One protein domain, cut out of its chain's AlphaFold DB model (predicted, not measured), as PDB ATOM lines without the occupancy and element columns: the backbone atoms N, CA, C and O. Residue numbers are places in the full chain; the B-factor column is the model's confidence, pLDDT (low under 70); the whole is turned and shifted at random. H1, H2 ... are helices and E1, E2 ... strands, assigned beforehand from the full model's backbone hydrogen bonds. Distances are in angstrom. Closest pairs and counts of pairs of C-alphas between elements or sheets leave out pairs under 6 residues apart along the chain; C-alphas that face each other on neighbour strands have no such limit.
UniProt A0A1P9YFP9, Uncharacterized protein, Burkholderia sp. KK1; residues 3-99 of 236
ATOM      1  N   PRO A   3      11.823 -44.352 -16.448       90.25
ATOM      2  CA  PRO A   3      11.540 -45.749 -16.145       90.25
ATOM      3  C   PRO A   3      10.767 -45.877 -14.833       90.25
ATOM      4  O   PRO A   3      11.011 -45.117 -13.897       90.25
ATOM      5  N   PHE A   4       9.888 -46.867 -14.739       91.94
ATOM      6  CA  PHE A   4       9.190 -47.203 -13.502       91.94
ATOM      7  C   PHE A   4       9.149 -48.714 -13.283       91.94
ATOM      8  O   PHE A   4       9.262 -49.502 -14.227       91.94
ATOM      9  N   ILE A   5       8.975 -49.095 -12.023       92.88
ATOM     10  CA  ILE A   5       8.755 -50.465 -11.578       92.88
ATOM     11  C   ILE A   5       7.511 -50.458 -10.692       92.88
ATOM     12  O   ILE A   5       7.441 -49.708  -9.720       92.88
ATOM     13  N   ALA A   6       6.539 -51.292 -11.032       90.06
ATOM     14  CA  ALA A   6       5.367 -51.577 -10.223       90.06
ATOM     15  C   ALA A   6       5.496 -52.988  -9.643       90.06
ATOM     16  O   ALA A   6       5.691 -53.956 -10.381       90.06
ATOM     17  N   ARG A   7       5.404 -53.111  -8.321       90.50
ATOM     18  CA  ARG A   7       5.430 -54.383  -7.598       90.50
ATOM     19  C   ARG A   7       4.052 -54.677  -7.034       90.50
ATOM     20  O   ARG A   7       3.389 -53.784  -6.524       90.50
ATOM     21  N   PHE A   8       3.660 -55.935  -7.103       87.44
ATOM     22  CA  PHE A   8       2.382 -56.443  -6.626       87.44
ATOM     23  C   PHE A   8       2.683 -57.490  -5.576       87.44
ATOM     24  O   PHE A   8       3.425 -58.423  -5.868       87.44
ATOM     25  N   THR A   9       2.120 -57.361  -4.387       86.62
ATOM     26  CA  THR A   9       2.197 -58.390  -3.352       86.62
ATOM     27  C   THR A   9       0.802 -58.958  -3.167       86.62
ATOM     28  O   THR A   9      -0.150 -58.202  -2.983       86.62
ATOM     29  N   ASP A  10       0.650 -60.274  -3.259       83.19
ATOM     30  CA  ASP A  10      -0.629 -60.938  -2.993       83.19
ATOM     31  C   ASP A  10      -0.862 -61.154  -1.486       83.19
ATOM     32  O   ASP A  10       0.028 -60.941  -0.656       83.19
ATOM     33  N   ALA A  11      -2.053 -61.631  -1.123       76.31
ATOM     34  CA  ALA A  11      -2.388 -61.969   0.264       76.31
ATOM     35  C   ALA A  11      -1.494 -63.071   0.882       76.31
ATOM     36  O   ALA A  11      -1.455 -63.224   2.104       76.31
ATOM     37  N   THR A  12      -0.769 -63.843   0.064       77.75
ATOM     38  CA  THR A  12       0.150 -64.903   0.509       77.75
ATOM     39  C   THR A  12       1.604 -64.432   0.640       77.75
ATOM     40  O   THR A  12       2.469 -65.206   1.061       77.75
ATOM     41  N   GLY A  13       1.884 -63.160   0.336       77.75
ATOM     42  CA  GLY A  13       3.217 -62.559   0.368       77.75
ATOM     43  C   GLY A  13       4.067 -62.845  -0.875       77.75
ATOM     44  O   GLY A  13       5.274 -62.581  -0.869       77.75
ATOM     45  N   GLN A  14       3.485 -63.393  -1.942       81.00
ATOM     46  CA  GLN A  14       4.160 -63.564  -3.223       81.00
ATOM     47  C   GLN A  14       4.186 -62.250  -3.996       81.00
ATOM     48  O   GLN A  14       3.202 -61.519  -4.054       81.00
ATOM     49  N   ALA A  15       5.336 -61.973  -4.613       83.12
ATOM     50  CA  ALA A  15       5.562 -60.743  -5.354       83.12
ATOM     51  C   ALA A  15       5.520 -60.973  -6.874       83.12
ATOM     52  O   ALA A  15       6.201 -61.868  -7.389       83.12
ATOM     53  N   GLY A  16       4.781 -60.122  -7.577       85.12
ATOM     54  CA  GLY A  16       4.839 -59.906  -9.017       85.12
ATOM     55  C   GLY A  16       5.438 -58.540  -9.349       85.12
ATOM     56  O   GLY A  16       5.433 -57.629  -8.523       85.12
ATOM     57  N   GLU A  17       5.984 -58.396 -10.553       87.00
ATOM     58  CA  GLU A  17       6.581 -57.143 -11.016       87.00
ATOM     59  C   GLU A  17       6.174 -56.826 -12.459       87.00
ATOM     60  O   GLU A  17       6.140 -57.699 -13.329       87.00
ATOM     61  N   LEU A  18       5.880 -55.555 -12.705       86.88
ATOM     62  CA  LEU A  18       5.694 -54.958 -14.018       86.88
ATOM     63  C   LEU A  18       6.683 -53.801 -14.141       86.88
ATOM     64  O   LEU A  18       6.745 -52.925 -13.281       86.88
ATOM     65  N   ALA A  19       7.461 -53.790 -15.216       89.56
ATOM     66  CA  ALA A  19       8.419 -52.728 -15.488       89.56
ATOM     67  C   ALA A  19       7.988 -51.957 -16.731       89.56
ATOM     68  O   ALA A  19       7.455 -52.521 -17.687       89.56
ATOM     69  N   GLY A  20       8.239 -50.656 -16.746       91.69
ATOM     70  CA  GLY A  20       7.819 -49.825 -17.858       91.69
ATOM     71  C   GLY A  20       8.545 -48.500 -17.934       91.69
ATOM     72  O   GLY A  20       9.552 -48.254 -17.268       91.69
ATOM     73  N   HIS A  21       8.042 -47.645 -18.811       90.44
ATOM     74  CA  HIS A  21       8.540 -46.296 -18.982       90.44
ATOM     75  C   HIS A  21       7.421 -45.322 -19.336       90.44
ATOM     76  O   HIS A  21       6.481 -45.656 -20.055       90.44
ATOM     77  N   VAL A  22       7.580 -44.089 -18.860       85.44
ATOM     78  CA  VAL A  22       6.793 -42.932 -19.275       85.44
ATOM     79  C   VAL A  22       7.584 -42.151 -20.320       85.44
ATOM     80  O   VAL A  22       8.737 -41.745 -20.103       85.44
ATOM     81  N   PHE A  23       6.982 -41.947 -21.488       80.06
ATOM     82  CA  PHE A  23       7.577 -41.181 -22.576       80.06
ATOM     83  C   PHE A  23       6.510 -40.395 -23.336       80.06
ATOM     84  O   PHE A  23       5.547 -40.974 -23.829       80.06
ATOM     85  N   ARG A  24       6.700 -39.070 -23.446       71.88
ATOM     86  CA  ARG A  24       5.796 -38.149 -24.167       71.88
ATOM     87  C   ARG A  24       4.320 -38.319 -23.780       71.88
ATOM     88  O   ARG A  24       3.460 -38.516 -24.633       71.88
ATOM     89  N   GLY A  25       4.050 -38.320 -22.476       69.00
ATOM     90  CA  GLY A  25       2.688 -38.460 -21.949       69.00
ATOM     91  C   GLY A  25       2.066 -39.850 -22.109       69.00
ATOM     92  O   GLY A  25       0.873 -39.998 -21.879       69.00
ATOM     93  N   LYS A  26       2.837 -40.866 -22.514       78.88
ATOM     94  CA  LYS A  26       2.363 -42.248 -22.632       78.88
ATOM     95  C   LYS A  26       3.083 -43.154 -21.653       78.88
ATOM     96  O   LYS A  26       4.306 -43.067 -21.516       78.88
ATOM     97  N   VAL A  27       2.320 -44.041 -21.029       85.94
ATOM     98  CA  VAL A  27       2.832 -45.164 -20.246       85.94
ATOM     99  C   VAL A  27       2.997 -46.358 -21.180       85.94
ATOM    100  O   VAL A  27       2.196 -46.591 -22.082       85.94
ATOM    101  N   THR A  28       4.100 -47.081 -21.042       89.62
ATOM    102  CA  THR A  28       4.329 -48.337 -21.757       89.62
ATOM    103  C   THR A  28       4.946 -49.327 -20.789       89.62
ATOM    104  O   THR A  28       5.988 -49.046 -20.197       89.62
ATOM    105  N   SER A  29       4.308 -50.481 -20.631       87.25
ATOM    106  CA  SER A  29       4.647 -51.480 -19.620       87.25
ATOM    107  C   SER A  29       4.873 -52.867 -20.220       87.25
ATOM    108  O   SER A  29       4.354 -53.213 -21.283       87.25
ATOM    109  N   SER A  30       5.690 -53.667 -19.539       84.75
ATOM    110  CA  SER A  30       5.765 -55.107 -19.759       84.75
ATOM    111  C   SER A  30       4.512 -55.794 -19.207       84.75
ATOM    112  O   SER A  30       3.869 -55.256 -18.310       84.75
ATOM    113  N   PRO A  31       4.197 -57.022 -19.645       79.06
ATOM    114  CA  PRO A  31       3.251 -57.863 -18.918       79.06
ATOM    115  C   PRO A  31       3.701 -58.070 -17.464       79.06
ATOM    116  O   PRO A  31       4.906 -58.092 -17.191       79.06
ATOM    117  N   LEU A  32       2.741 -58.259 -16.556       78.19
ATOM    118  CA  LEU A  32       2.999 -58.608 -15.159       78.19
ATOM    119  C   LEU A  32       3.706 -59.968 -15.069       78.19
ATOM    120  O   LEU A  32       3.222 -60.968 -15.600       78.19
ATOM    121  N   GLN A  33       4.850 -60.007 -14.387       76.81
ATOM    122  CA  GLN A  33       5.629 -61.219 -14.158       76.81
ATOM    123  C   GLN A  33       5.564 -61.625 -12.687       76.81
ATOM    124  O   GLN A  33       6.128 -60.955 -11.823       76.81
ATOM    125  N   TRP A  34       4.912 -62.749 -12.397       75.94
ATOM    126  CA  TRP A  34       4.914 -63.357 -11.065       75.94
ATOM    127  C   TRP A  34       6.186 -64.183 -10.840       75.94
ATOM    128  O   TRP A  34       6.674 -64.852 -11.755       75.94
ATOM    129  N   LYS A  35       6.739 -64.155  -9.619       68.81
ATOM    130  CA  LYS A  35       7.878 -65.016  -9.258       68.81
ATOM    131  C   LYS A  35       7.502 -66.500  -9.391       68.81
ATOM    132  O   LYS A  35       6.386 -66.908  -9.088       68.81
ATOM    133  N   ALA A  36       8.451 -67.312  -9.860       51.00
ATOM    134  CA  ALA A  36       8.238 -68.730 -10.157       51.00
ATOM    135  C   ALA A  36       7.724 -69.524  -8.935       51.00
ATOM    136  O   ALA A  36       8.278 -69.399  -7.844       51.00
ATOM    137  N   GLY A  37       6.702 -70.365  -9.147       51.22
ATOM    138  CA  GLY A  37       5.996 -71.127  -8.099       51.22
ATOM    139  C   GLY A  37       4.572 -70.630  -7.806       51.22
ATOM    140  O   GLY A  37       3.828 -71.288  -7.085       51.22
ATOM    141  N   ALA A  38       4.201 -69.498  -8.401       53.06
ATOM    142  CA  ALA A  38       2.876 -68.895  -8.417       53.06
ATOM    143  C   ALA A  38       1.971 -69.546  -9.484       53.06
ATOM    144  O   ALA A  38       1.769 -68.982 -10.561       53.06
ATOM    145  N   ASP A  39       1.447 -70.748  -9.236       47.28
ATOM    146  CA  ASP A  39       0.403 -71.318 -10.098       47.28
ATOM    147  C   ASP A  39      -0.890 -70.517  -9.882       47.28
ATOM    148  O   ASP A  39      -1.616 -70.773  -8.930       47.28
ATOM    149  N   TYR A  40      -1.141 -69.513 -10.733       49.19
ATOM    150  CA  TYR A  40      -2.293 -68.602 -10.649       49.19
ATOM    151  C   TYR A  40      -2.531 -68.058  -9.231       49.19
ATOM    152  O   TYR A  40      -3.427 -68.486  -8.506       49.19
ATOM    153  N   VAL A  41      -1.718 -67.072  -8.856       45.84
ATOM    154  CA  VAL A  41      -1.936 -66.254  -7.659       45.84
ATOM    155  C   VAL A  41      -3.350 -65.680  -7.699       45.84
ATOM    156  O   VAL A  41      -3.778 -65.126  -8.715       45.84
ATOM    157  N   SER A  42      -4.087 -65.886  -6.606       49.25
ATOM    158  CA  SER A  42      -5.445 -65.387  -6.421       49.25
ATOM    159  C   SER A  42      -5.539 -63.918  -6.822       49.25
ATOM    160  O   SER A  42      -4.618 -63.149  -6.568       49.25
ATOM    161  N   SER A  43      -6.679 -63.528  -7.386       52.59
ATOM    162  CA  SER A  43      -7.070 -62.176  -7.819       52.59
ATOM    163  C   SER A  43      -7.054 -61.088  -6.729       52.59
ATOM    164  O   SER A  43      -7.673 -60.038  -6.879       52.59
ATOM    165  N   GLU A  44      -6.397 -61.342  -5.607       67.00
ATOM    166  CA  GLU A  44      -6.330 -60.491  -4.433       67.00
ATOM    167  C   GLU A  44      -4.883 -60.031  -4.270       67.00
ATOM    168  O   GLU A  44      -4.130 -60.507  -3.414       67.00
ATOM    169  N   THR A  45      -4.476 -59.105  -5.145       70.19
ATOM    170  CA  THR A  45      -3.401 -58.170  -4.807       70.19
ATOM    171  C   THR A  45      -3.750 -57.590  -3.443       70.19
ATOM    172  O   THR A  45      -4.872 -57.134  -3.262       70.19
ATOM    173  N   ALA A  46      -2.834 -57.677  -2.486       76.25
ATOM    174  CA  ALA A  46      -2.973 -57.107  -1.151       76.25
ATOM    175  C   ALA A  46      -2.261 -55.753  -1.053       76.25
ATOM    176  O   ALA A  46      -2.709 -54.872  -0.326       76.25
ATOM    177  N   GLU A  47      -1.182 -55.581  -1.818       85.81
ATOM    178  CA  GLU A  47      -0.419 -54.341  -1.901       85.81
ATOM    179  C   GLU A  47       0.082 -54.133  -3.335       85.81
ATOM    180  O   GLU A  47       0.562 -55.061  -3.993       85.81
ATOM    181  N   PHE A  48       0.004 -52.899  -3.805       87.88
ATOM    182  CA  PHE A  48       0.620 -52.399  -5.019       87.88
ATOM    183  C   PHE A  48       1.640 -51.330  -4.642       87.88
ATOM    184  O   PHE A  48       1.345 -50.421  -3.881       87.88
ATOM    185  N   ARG A  49       2.843 -51.391  -5.205       91.25
ATOM    186  CA  ARG A  49       3.888 -50.401  -4.958       91.25
ATOM    187  C   ARG A  49       4.480 -49.903  -6.263       91.25
ATOM    188  O   ARG A  49       5.052 -50.686  -7.016       91.25
ATOM    189  N   LEU A  50       4.414 -48.599  -6.498       91.75
ATOM    190  CA  LEU A  50       4.961 -47.933  -7.675       91.75
ATOM    191  C   LEU A  50       6.229 -47.149  -7.325       91.75
ATOM    192  O   LEU A  50       6.230 -46.274  -6.461       91.75
ATOM    193  N   GLU A  51       7.305 -47.427  -8.052       92.94
ATOM    194  CA  GLU A  51       8.587 -46.732  -7.963       92.94
ATOM    195  C   GLU A  51       8.935 -46.115  -9.320       92.94
ATOM    196  O   GLU A  51       9.107 -46.826 -10.312       92.94
ATOM    197  N   ILE A  52       9.077 -44.789  -9.372       89.38
ATOM    198  CA  ILE A  52       9.510 -44.074 -10.577       89.38
ATOM    199  C   ILE A  52      10.985 -43.714 -10.432       89.38
ATOM    200  O   ILE A  52      11.412 -43.070  -9.473       89.38
ATOM    201  N   THR A  53      11.791 -44.135 -11.401       85.81
ATOM    202  CA  THR A  53      13.240 -43.934 -11.367       85.81
ATOM    203  C   THR A  53      13.568 -42.446 -11.397       85.81
ATOM    204  O   THR A  53      13.095 -41.710 -12.262       85.81
ATOM    205  N   GLY A  54      14.428 -42.017 -10.473       77.31
ATOM    206  CA  GLY A  54      14.814 -40.614 -10.333       77.31
ATOM    207  C   GLY A  54      13.844 -39.784  -9.491       77.31
ATOM    208  O   GLY A  54      14.107 -38.602  -9.285       77.31
ATOM    209  N   GLN A  55      12.770 -40.385  -8.969       80.56
ATOM    210  CA  GLN A  55      11.939 -39.766  -7.945       80.56
ATOM    211  C   GLN A  55      12.308 -40.279  -6.545       80.56
ATOM    212  O   GLN A  55      12.687 -41.439  -6.389       80.56
ATOM    213  N   PRO A  56      12.226 -39.421  -5.511       72.62
ATOM    214  CA  PRO A  56      12.639 -39.780  -4.155       72.62
ATOM    215  C   PRO A  56      11.606 -40.629  -3.398       72.62
ATOM    216  O   PRO A  56      11.932 -41.161  -2.339       72.62
ATOM    217  N   ARG A  57      10.370 -40.734  -3.903       80.31
ATOM    218  CA  ARG A  57       9.244 -41.386  -3.226       80.31
ATOM    219  C   ARG A  57       8.734 -42.584  -4.027       80.31
ATOM    220  O   ARG A  57       8.706 -42.550  -5.254       80.31
ATOM    221  N   ALA A  58       8.324 -43.618  -3.299       87.31
ATOM    222  CA  ALA A  58       7.499 -44.708  -3.803       87.31
ATOM    223  C   ALA A  58       6.047 -44.488  -3.357       87.31
ATOM    224  O   ALA A  58       5.824 -43.972  -2.259       87.31
ATOM    225  N   TYR A  59       5.096 -44.896  -4.187       87.19
ATOM    226  CA  TYR A  59       3.667 -44.912  -3.865       87.19
ATOM    227  C   TYR A  59       3.283 -46.327  -3.476       87.19
ATOM    228  O   TYR A  59       3.716 -47.268  -4.140       87.19
ATOM    229  N   THR A  60       2.509 -46.482  -2.412       88.31
ATOM    230  CA  THR A  60       2.010 -47.771  -1.941       88.31
ATOM    231  C   THR A  60       0.500 -47.679  -1.849       88.31
ATOM    232  O   THR A  60      -0.009 -46.829  -1.138       88.31
ATOM    233  N   LEU A  61      -0.181 -48.544  -2.590       82.94
ATOM    234  CA  LEU A  61      -1.615 -48.726  -2.528       82.94
ATOM    235  C   LEU A  61      -1.939 -50.079  -1.899       82.94
ATOM    236  O   LEU A  61      -1.308 -51.092  -2.203       82.94
ATOM    237  N   SER A  62      -2.969 -50.123  -1.080       82.25
ATOM    238  CA  SER A  62      -3.742 -51.313  -0.788       82.25
ATOM    239  C   SER A  62      -4.210 -52.006  -2.072       82.25
ATOM    240  O   SER A  62      -4.405 -51.425  -3.145       82.25
ATOM    241  N   GLY A  63      -4.413 -53.308  -1.949       72.12
ATOM    242  CA  GLY A  63      -4.952 -54.146  -3.003       72.12
ATOM    243  C   GLY A  63      -6.309 -53.704  -3.539       72.12
ATOM    244  O   GLY A  63      -6.554 -53.778  -4.742       72.12
ATOM    245  N   ASP A  64      -7.186 -53.243  -2.648       69.56
ATOM    246  CA  ASP A  64      -8.534 -52.776  -2.984       69.56
ATOM    247  C   ASP A  64      -8.481 -51.475  -3.786       69.56
ATOM    248  O   ASP A  64      -9.112 -51.376  -4.838       69.56
ATOM    249  N   ALA A  65      -7.648 -50.529  -3.353       70.50
ATOM    250  CA  ALA A  65      -7.379 -49.281  -4.058       70.50
ATOM    251  C   ALA A  65      -6.829 -49.506  -5.468       70.50
ATOM    252  O   ALA A  65      -7.324 -48.933  -6.441       70.50
ATOM    253  N   TYR A  66      -5.822 -50.376  -5.591       79.12
ATOM    254  CA  TYR A  66      -5.271 -50.743  -6.891       79.12
ATOM    255  C   TYR A  66      -6.338 -51.376  -7.791       79.12
ATOM    256  O   TYR A  66      -6.457 -50.997  -8.953       79.12
ATOM    257  N   ARG A  67      -7.130 -52.320  -7.264       72.81
ATOM    258  CA  ARG A  67      -8.189 -52.981  -8.037       72.81
ATOM    259  C   ARG A  67      -9.239 -51.994  -8.522       72.81
ATOM    260  O   ARG A  67      -9.639 -52.095  -9.674       72.81
ATOM    261  N   ALA A  68      -9.622 -51.025  -7.695       66.06
ATOM    262  CA  ALA A  68     -10.513 -49.952  -8.117       66.06
ATOM    263  C   ALA A  68      -9.895 -49.143  -9.272       66.06
ATOM    264  O   ALA A  68     -10.537 -48.953 -10.300       66.06
ATOM    265  N   LEU A  69      -8.628 -48.727  -9.167       72.88
ATOM    266  CA  LEU A  69      -7.939 -48.034 -10.267       72.88
ATOM    267  C   LEU A  69      -7.864 -48.875 -11.551       72.88
ATOM    268  O   LEU A  69      -7.993 -48.324 -12.643       72.88
ATOM    269  N   ASP A  70      -7.629 -50.180 -11.434       74.88
ATOM    270  CA  ASP A  70      -7.495 -51.105 -12.565       74.88
ATOM    271  C   ASP A  70      -8.842 -51.385 -13.243       74.88
ATOM    272  O   ASP A  70      -8.947 -51.300 -14.466       74.88
ATOM    273  N   GLU A  71      -9.900 -51.617 -12.460       66.88
ATOM    274  CA  GLU A  71     -11.264 -51.844 -12.953       66.88
ATOM    275  C   GLU A  71     -11.768 -50.676 -13.806       66.88
ATOM    276  O   GLU A  71     -12.378 -50.884 -14.857       66.88
ATOM    277  N   TYR A  72     -11.439 -49.446 -13.409       62.81
ATOM    278  CA  TYR A  72     -11.786 -48.249 -14.171       62.81
ATOM    279  C   TYR A  72     -10.745 -47.856 -15.240       62.81
ATOM    280  O   TYR A  72     -10.932 -46.873 -15.956       62.81
ATOM    281  N   GLY A  73      -9.650 -48.610 -15.393       67.94
ATOM    282  CA  GLY A  73      -8.617 -48.351 -16.402       67.94
ATOM    283  C   GLY A  73      -7.763 -47.102 -16.139       67.94
ATOM    284  O   GLY A  73      -7.257 -46.482 -17.077       67.94
ATOM    285  N   TYR A  74      -7.594 -46.708 -14.875       76.44
ATOM    286  CA  TYR A  74      -6.882 -45.492 -14.455       76.44
ATOM    287  C   TYR A  74      -5.433 -45.710 -14.028       76.44
ATOM    288  O   TYR A  74      -4.728 -44.736 -13.763       76.44
ATOM    289  N   VAL A  75      -4.946 -46.952 -14.021       81.38
ATOM    290  CA  VAL A  75      -3.569 -47.280 -13.618       81.38
ATOM    291  C   VAL A  75      -2.535 -46.473 -14.414       81.38
ATOM    292  O   VAL A  75      -1.656 -45.841 -13.829       81.38
ATOM    293  N   ASP A  76      -2.673 -46.399 -15.739       83.12
ATOM    294  CA  ASP A  76      -1.748 -45.631 -16.580       83.12
ATOM    295  C   ASP A  76      -1.835 -44.118 -16.317       83.12
ATOM    296  O   ASP A  76      -0.815 -43.426 -16.327       83.12
ATOM    297  N   LYS A  77      -3.036 -43.591 -16.036       80.56
ATOM    298  CA  LYS A  77      -3.221 -42.175 -15.679       80.56
ATOM    299  C   LYS A  77      -2.548 -41.857 -14.346       80.56
ATOM    300  O   LYS A  77      -1.866 -40.842 -14.247       80.56
ATOM    301  N   PHE A  78      -2.672 -42.742 -13.359       83.12
ATOM    302  CA  PHE A  78      -1.994 -42.610 -12.073       83.12
ATOM    303  C   PHE A  78      -0.468 -42.670 -12.221       83.12
ATOM    304  O   PHE A  78       0.228 -41.800 -11.705       83.12
ATOM    305  N   ILE A  79       0.064 -43.627 -12.990       87.12
ATOM    306  CA  ILE A  79       1.508 -43.725 -13.270       87.12
ATOM    307  C   ILE A  79       2.014 -42.451 -13.957       87.12
ATOM    308  O   ILE A  79       3.085 -41.938 -13.619       87.12
ATOM    309  N   LEU A  80       1.246 -41.920 -14.912       84.81
ATOM    310  CA  LEU A  80       1.570 -40.663 -15.572       84.81
ATOM    311  C   LEU A  80       1.543 -39.492 -14.581       84.81
ATOM    312  O   LEU A  80       2.495 -38.716 -14.548       84.81
ATOM    313  N   LEU A  81       0.508 -39.378 -13.749       80.88
ATOM    314  CA  LEU A  81       0.397 -38.320 -12.746       80.88
ATOM    315  C   LEU A  81       1.551 -38.383 -11.742       80.88
ATOM    316  O   LEU A  81       2.191 -37.365 -11.504       80.88
ATOM    317  N   ALA A  82       1.889 -39.570 -11.238       85.06
ATOM    318  CA  ALA A  82       3.032 -39.788 -10.356       85.06
ATOM    319  C   ALA A  82       4.349 -39.364 -11.015       85.06
ATOM    320  O   ALA A  82       5.191 -38.724 -10.385       85.06
ATOM    321  N   ALA A  83       4.519 -39.633 -12.313       82.75
ATOM    322  CA  ALA A  83       5.707 -39.213 -13.049       82.75
ATOM    323  C   ALA A  83       5.815 -37.685 -13.192       82.75
ATOM    324  O   ALA A  83       6.925 -37.149 -13.187       82.75
ATOM    325  N   LEU A  84       4.681 -36.996 -13.344       76.44
ATOM    326  CA  LEU A  84       4.618 -35.563 -13.643       76.44
ATOM    327  C   LEU A  84       4.551 -34.688 -12.384       76.44
ATOM    328  O   LEU A  84       5.243 -33.673 -12.310       76.44
ATOM    329  N   SER A  85       3.730 -35.072 -11.408       77.25
ATOM    330  CA  SER A  85       3.470 -34.325 -10.178       77.25
ATOM    331  C   SER A  85       3.353 -35.273  -8.979       77.25
ATOM    332  O   SER A  85       2.262 -35.752  -8.654       77.25
ATOM    333  N   PRO A  86       4.473 -35.525  -8.279       78.06
ATOM    334  CA  PRO A  86       4.499 -36.458  -7.165       78.06
ATOM    335  C   PRO A  86       3.548 -36.125  -6.009       78.06
ATOM    336  O   PRO A  86       3.072 -37.029  -5.321       78.06
ATOM    337  N   ASN A  87       3.291 -34.835  -5.790       72.25
ATOM    338  CA  ASN A  87       2.408 -34.367  -4.725       72.25
ATOM    339  C   ASN A  87       0.948 -34.690  -5.054       72.25
ATOM    340  O   ASN A  87       0.291 -35.335  -4.254       72.25
ATOM    341  N   LEU A  88       0.490 -34.363  -6.268       71.38
ATOM    342  CA  LEU A  88      -0.886 -34.658  -6.691       71.38
ATOM    343  C   LEU A  88      -1.154 -36.166  -6.763       71.38
ATOM    344  O   LEU A  88      -2.245 -36.624  -6.453       71.38
ATOM    345  N   ALA A  89      -0.149 -36.963  -7.130       73.81
ATOM    346  CA  ALA A  89      -0.271 -38.416  -7.068       73.81
ATOM    347  C   ALA A  89      -0.381 -38.951  -5.630       73.81
ATOM    348  O   ALA A  89      -1.029 -39.969  -5.423       73.81
ATOM    349  N   SER A  90       0.208 -38.272  -4.639       74.69
ATOM    350  CA  SER A  90       0.018 -38.628  -3.224       74.69
ATOM    351  C   SER A  90      -1.414 -38.384  -2.767       74.69
ATOM    352  O   SER A  90      -1.888 -39.103  -1.895       74.69
ATOM    353  N   ASP A  91      -2.074 -37.375  -3.328       67.44
ATOM    354  CA  ASP A  91      -3.468 -37.071  -3.006       67.44
ATOM    355  C   ASP A  91      -4.397 -38.138  -3.608       67.44
ATOM    356  O   ASP A  91      -5.365 -38.555  -2.985       67.44
ATOM    357  N   VAL A  92      -4.071 -38.658  -4.797       71.50
ATOM    358  CA  VAL A  92      -4.783 -39.813  -5.371       71.50
ATOM    359  C   VAL A  92      -4.521 -41.085  -4.560       71.50
ATOM    360  O   VAL A  92      -5.446 -41.859  -4.332       71.50
ATOM    361  N   GLU A  93      -3.279 -41.300  -4.113       74.19
ATOM    362  CA  GLU A  93      -2.913 -42.446  -3.272       74.19
ATOM    363  C   GLU A  93      -3.788 -42.510  -2.017       74.19
ATOM    364  O   GLU A  93      -4.435 -43.528  -1.782       74.19
ATOM    365  N   SER A  94      -3.898 -41.406  -1.274       67.50
ATOM    366  CA  SER A  94      -4.717 -41.352  -0.059       67.50
ATOM    367  C   SER A  94      -6.211 -41.557  -0.323       67.50
ATOM    368  O   SER A  94      -6.869 -42.241   0.460       67.50
ATOM    369  N   VAL A  95      -6.747 -41.017  -1.428       63.50
ATOM    370  CA  VAL A  95      -8.172 -41.156  -1.791       63.50
ATOM    371  C   VAL A  95      -8.570 -42.617  -1.962       63.50
ATOM    372  O   VAL A  95      -9.616 -43.034  -1.467       63.50
ATOM    373  N   PHE A  96      -7.756 -43.393  -2.674       67.44
ATOM    374  CA  PHE A  96      -8.097 -44.781  -2.956       67.44
ATOM    375  C   PHE A  96      -7.766 -45.713  -1.784       67.44
ATOM    376  O   PHE A  96      -8.516 -46.661  -1.553       67.44
ATOM    377  N   ASP A  97      -6.692 -45.457  -1.032       62.38
ATOM    378  CA  ASP A  97      -6.212 -46.384   0.000       62.38
ATOM    379  C   ASP A  97      -6.972 -46.378   1.296       62.38
ATOM    380  O   ASP A  97      -7.181 -47.427   1.906       62.38
ATOM    381  N   GLU A  98      -7.359 -45.201   1.756       55.84
ATOM    382  CA  GLU A  98      -7.944 -45.142   3.077       55.84
ATOM    383  C   GLU A  98      -9.434 -45.516   3.058       55.84
ATOM    384  O   GLU A  98     -10.049 -45.598   4.122       55.84
ATOM    385  N   GLY A  99     -10.007 -45.778   1.868       46.41
ATOM    386  CA  GLY A  99     -11.335 -46.362   1.602       46.41
ATOM    387  C   GLY A  99     -12.542 -45.649   2.232       46.41
ATOM    388  O   GLY A  99     -13.685 -45.994   1.953       46.41
TER     389      GLY A  99
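Overview. This is residues 3 to 99 of the 236 residues of an uncharacterized protein of Burkholderia sp. KK1 (UniProt A0A1P9YFP9). A twisted sheet of five strands, curled like part of a barrel, wraps round helix H2, while H1 and H3 pack on the same face and leave the other face bare of helices. H3 covers the edge strand E5, H1 stands up from the sheet over E4, and a long loop, residues 30 to 44, joins E3 to E4. The printed part has 97 residues, with five named strands followed by three named helices; the sheet order is E3, E2, E1, E4, E5, antiparallel throughout, and the class is mixed, helices and strands. It is compact, with a radius of gyration of the C-alphas of 12.9 A and spans of 36 by 28 by 25 A.

Arrangement. E1, residues 3 to 10, forms a hairpin with E2, residues 15 to 23; N 6 and O 18 are 2.8 A apart, within hydrogen-bond range. E2 forms a hairpin with E3, residues 26 to 29, where N 21 and O 28 are 2.8 A apart. E1, E2 and E3 are a meander, each strand the antiparallel neighbour of the one before. E4, residues 45 to 52, is the antiparallel neighbour of E1, with N 7 and O 49 at 2.8 A; these four strands are a Greek key, a meander of three whose first strand is the neighbour of the fourth. E4 forms a hairpin with the edge strand E5, residues 58 to 62, with N 50 and O 59 at 2.8 A. H1, residues 63 to 71, stands up from the sheet at a height over the sheet of 8.1 A and lies over E4, on which 4 of its 9 C-alphas fall, and only just not over E5, on which 2 fall. H2, residues 75 to 84, is on the same face; the closest C-alphas to E3 are those of Val 27 and Asp 76, 5.9 A. H3, residues 86 to 97, forms a helical hairpin with H2: its residues 88 to 92 touch H2, closest at C-alphas 82 and 89, 4.9 A, at a shallow tilt of 32 degrees, opposite ways. H3 touches H1 with residues 96 to 97 alone, closest at C-alphas 65 and 96, 4.7 A. In H1, H2 and H3 every O i to N i+4 pair is within hydrogen-bond range.

Along the chain. E1 begins at C-alpha 3 (11.540, -45.749, -16.145) and is 23.5 A long. E2 measures 26.1 A, E3 10.0 A, E4 20.0 A and E5 13.4 A. H1 is 12.0 A, H2 14.3 A and H3 16.3 A, ending at C-alpha 97 (-6.212, -46.384, 0.000).

Size, cuts and confidence. The C-alphas farthest apart are those of Asp 39 and Asn 87, 37.4 A. The printed part has no cut, and its one long link is E3 to E4. The mean pLDDT of the printed part is 76.6; residues under 70 include 35 to 44 and 94 to 99.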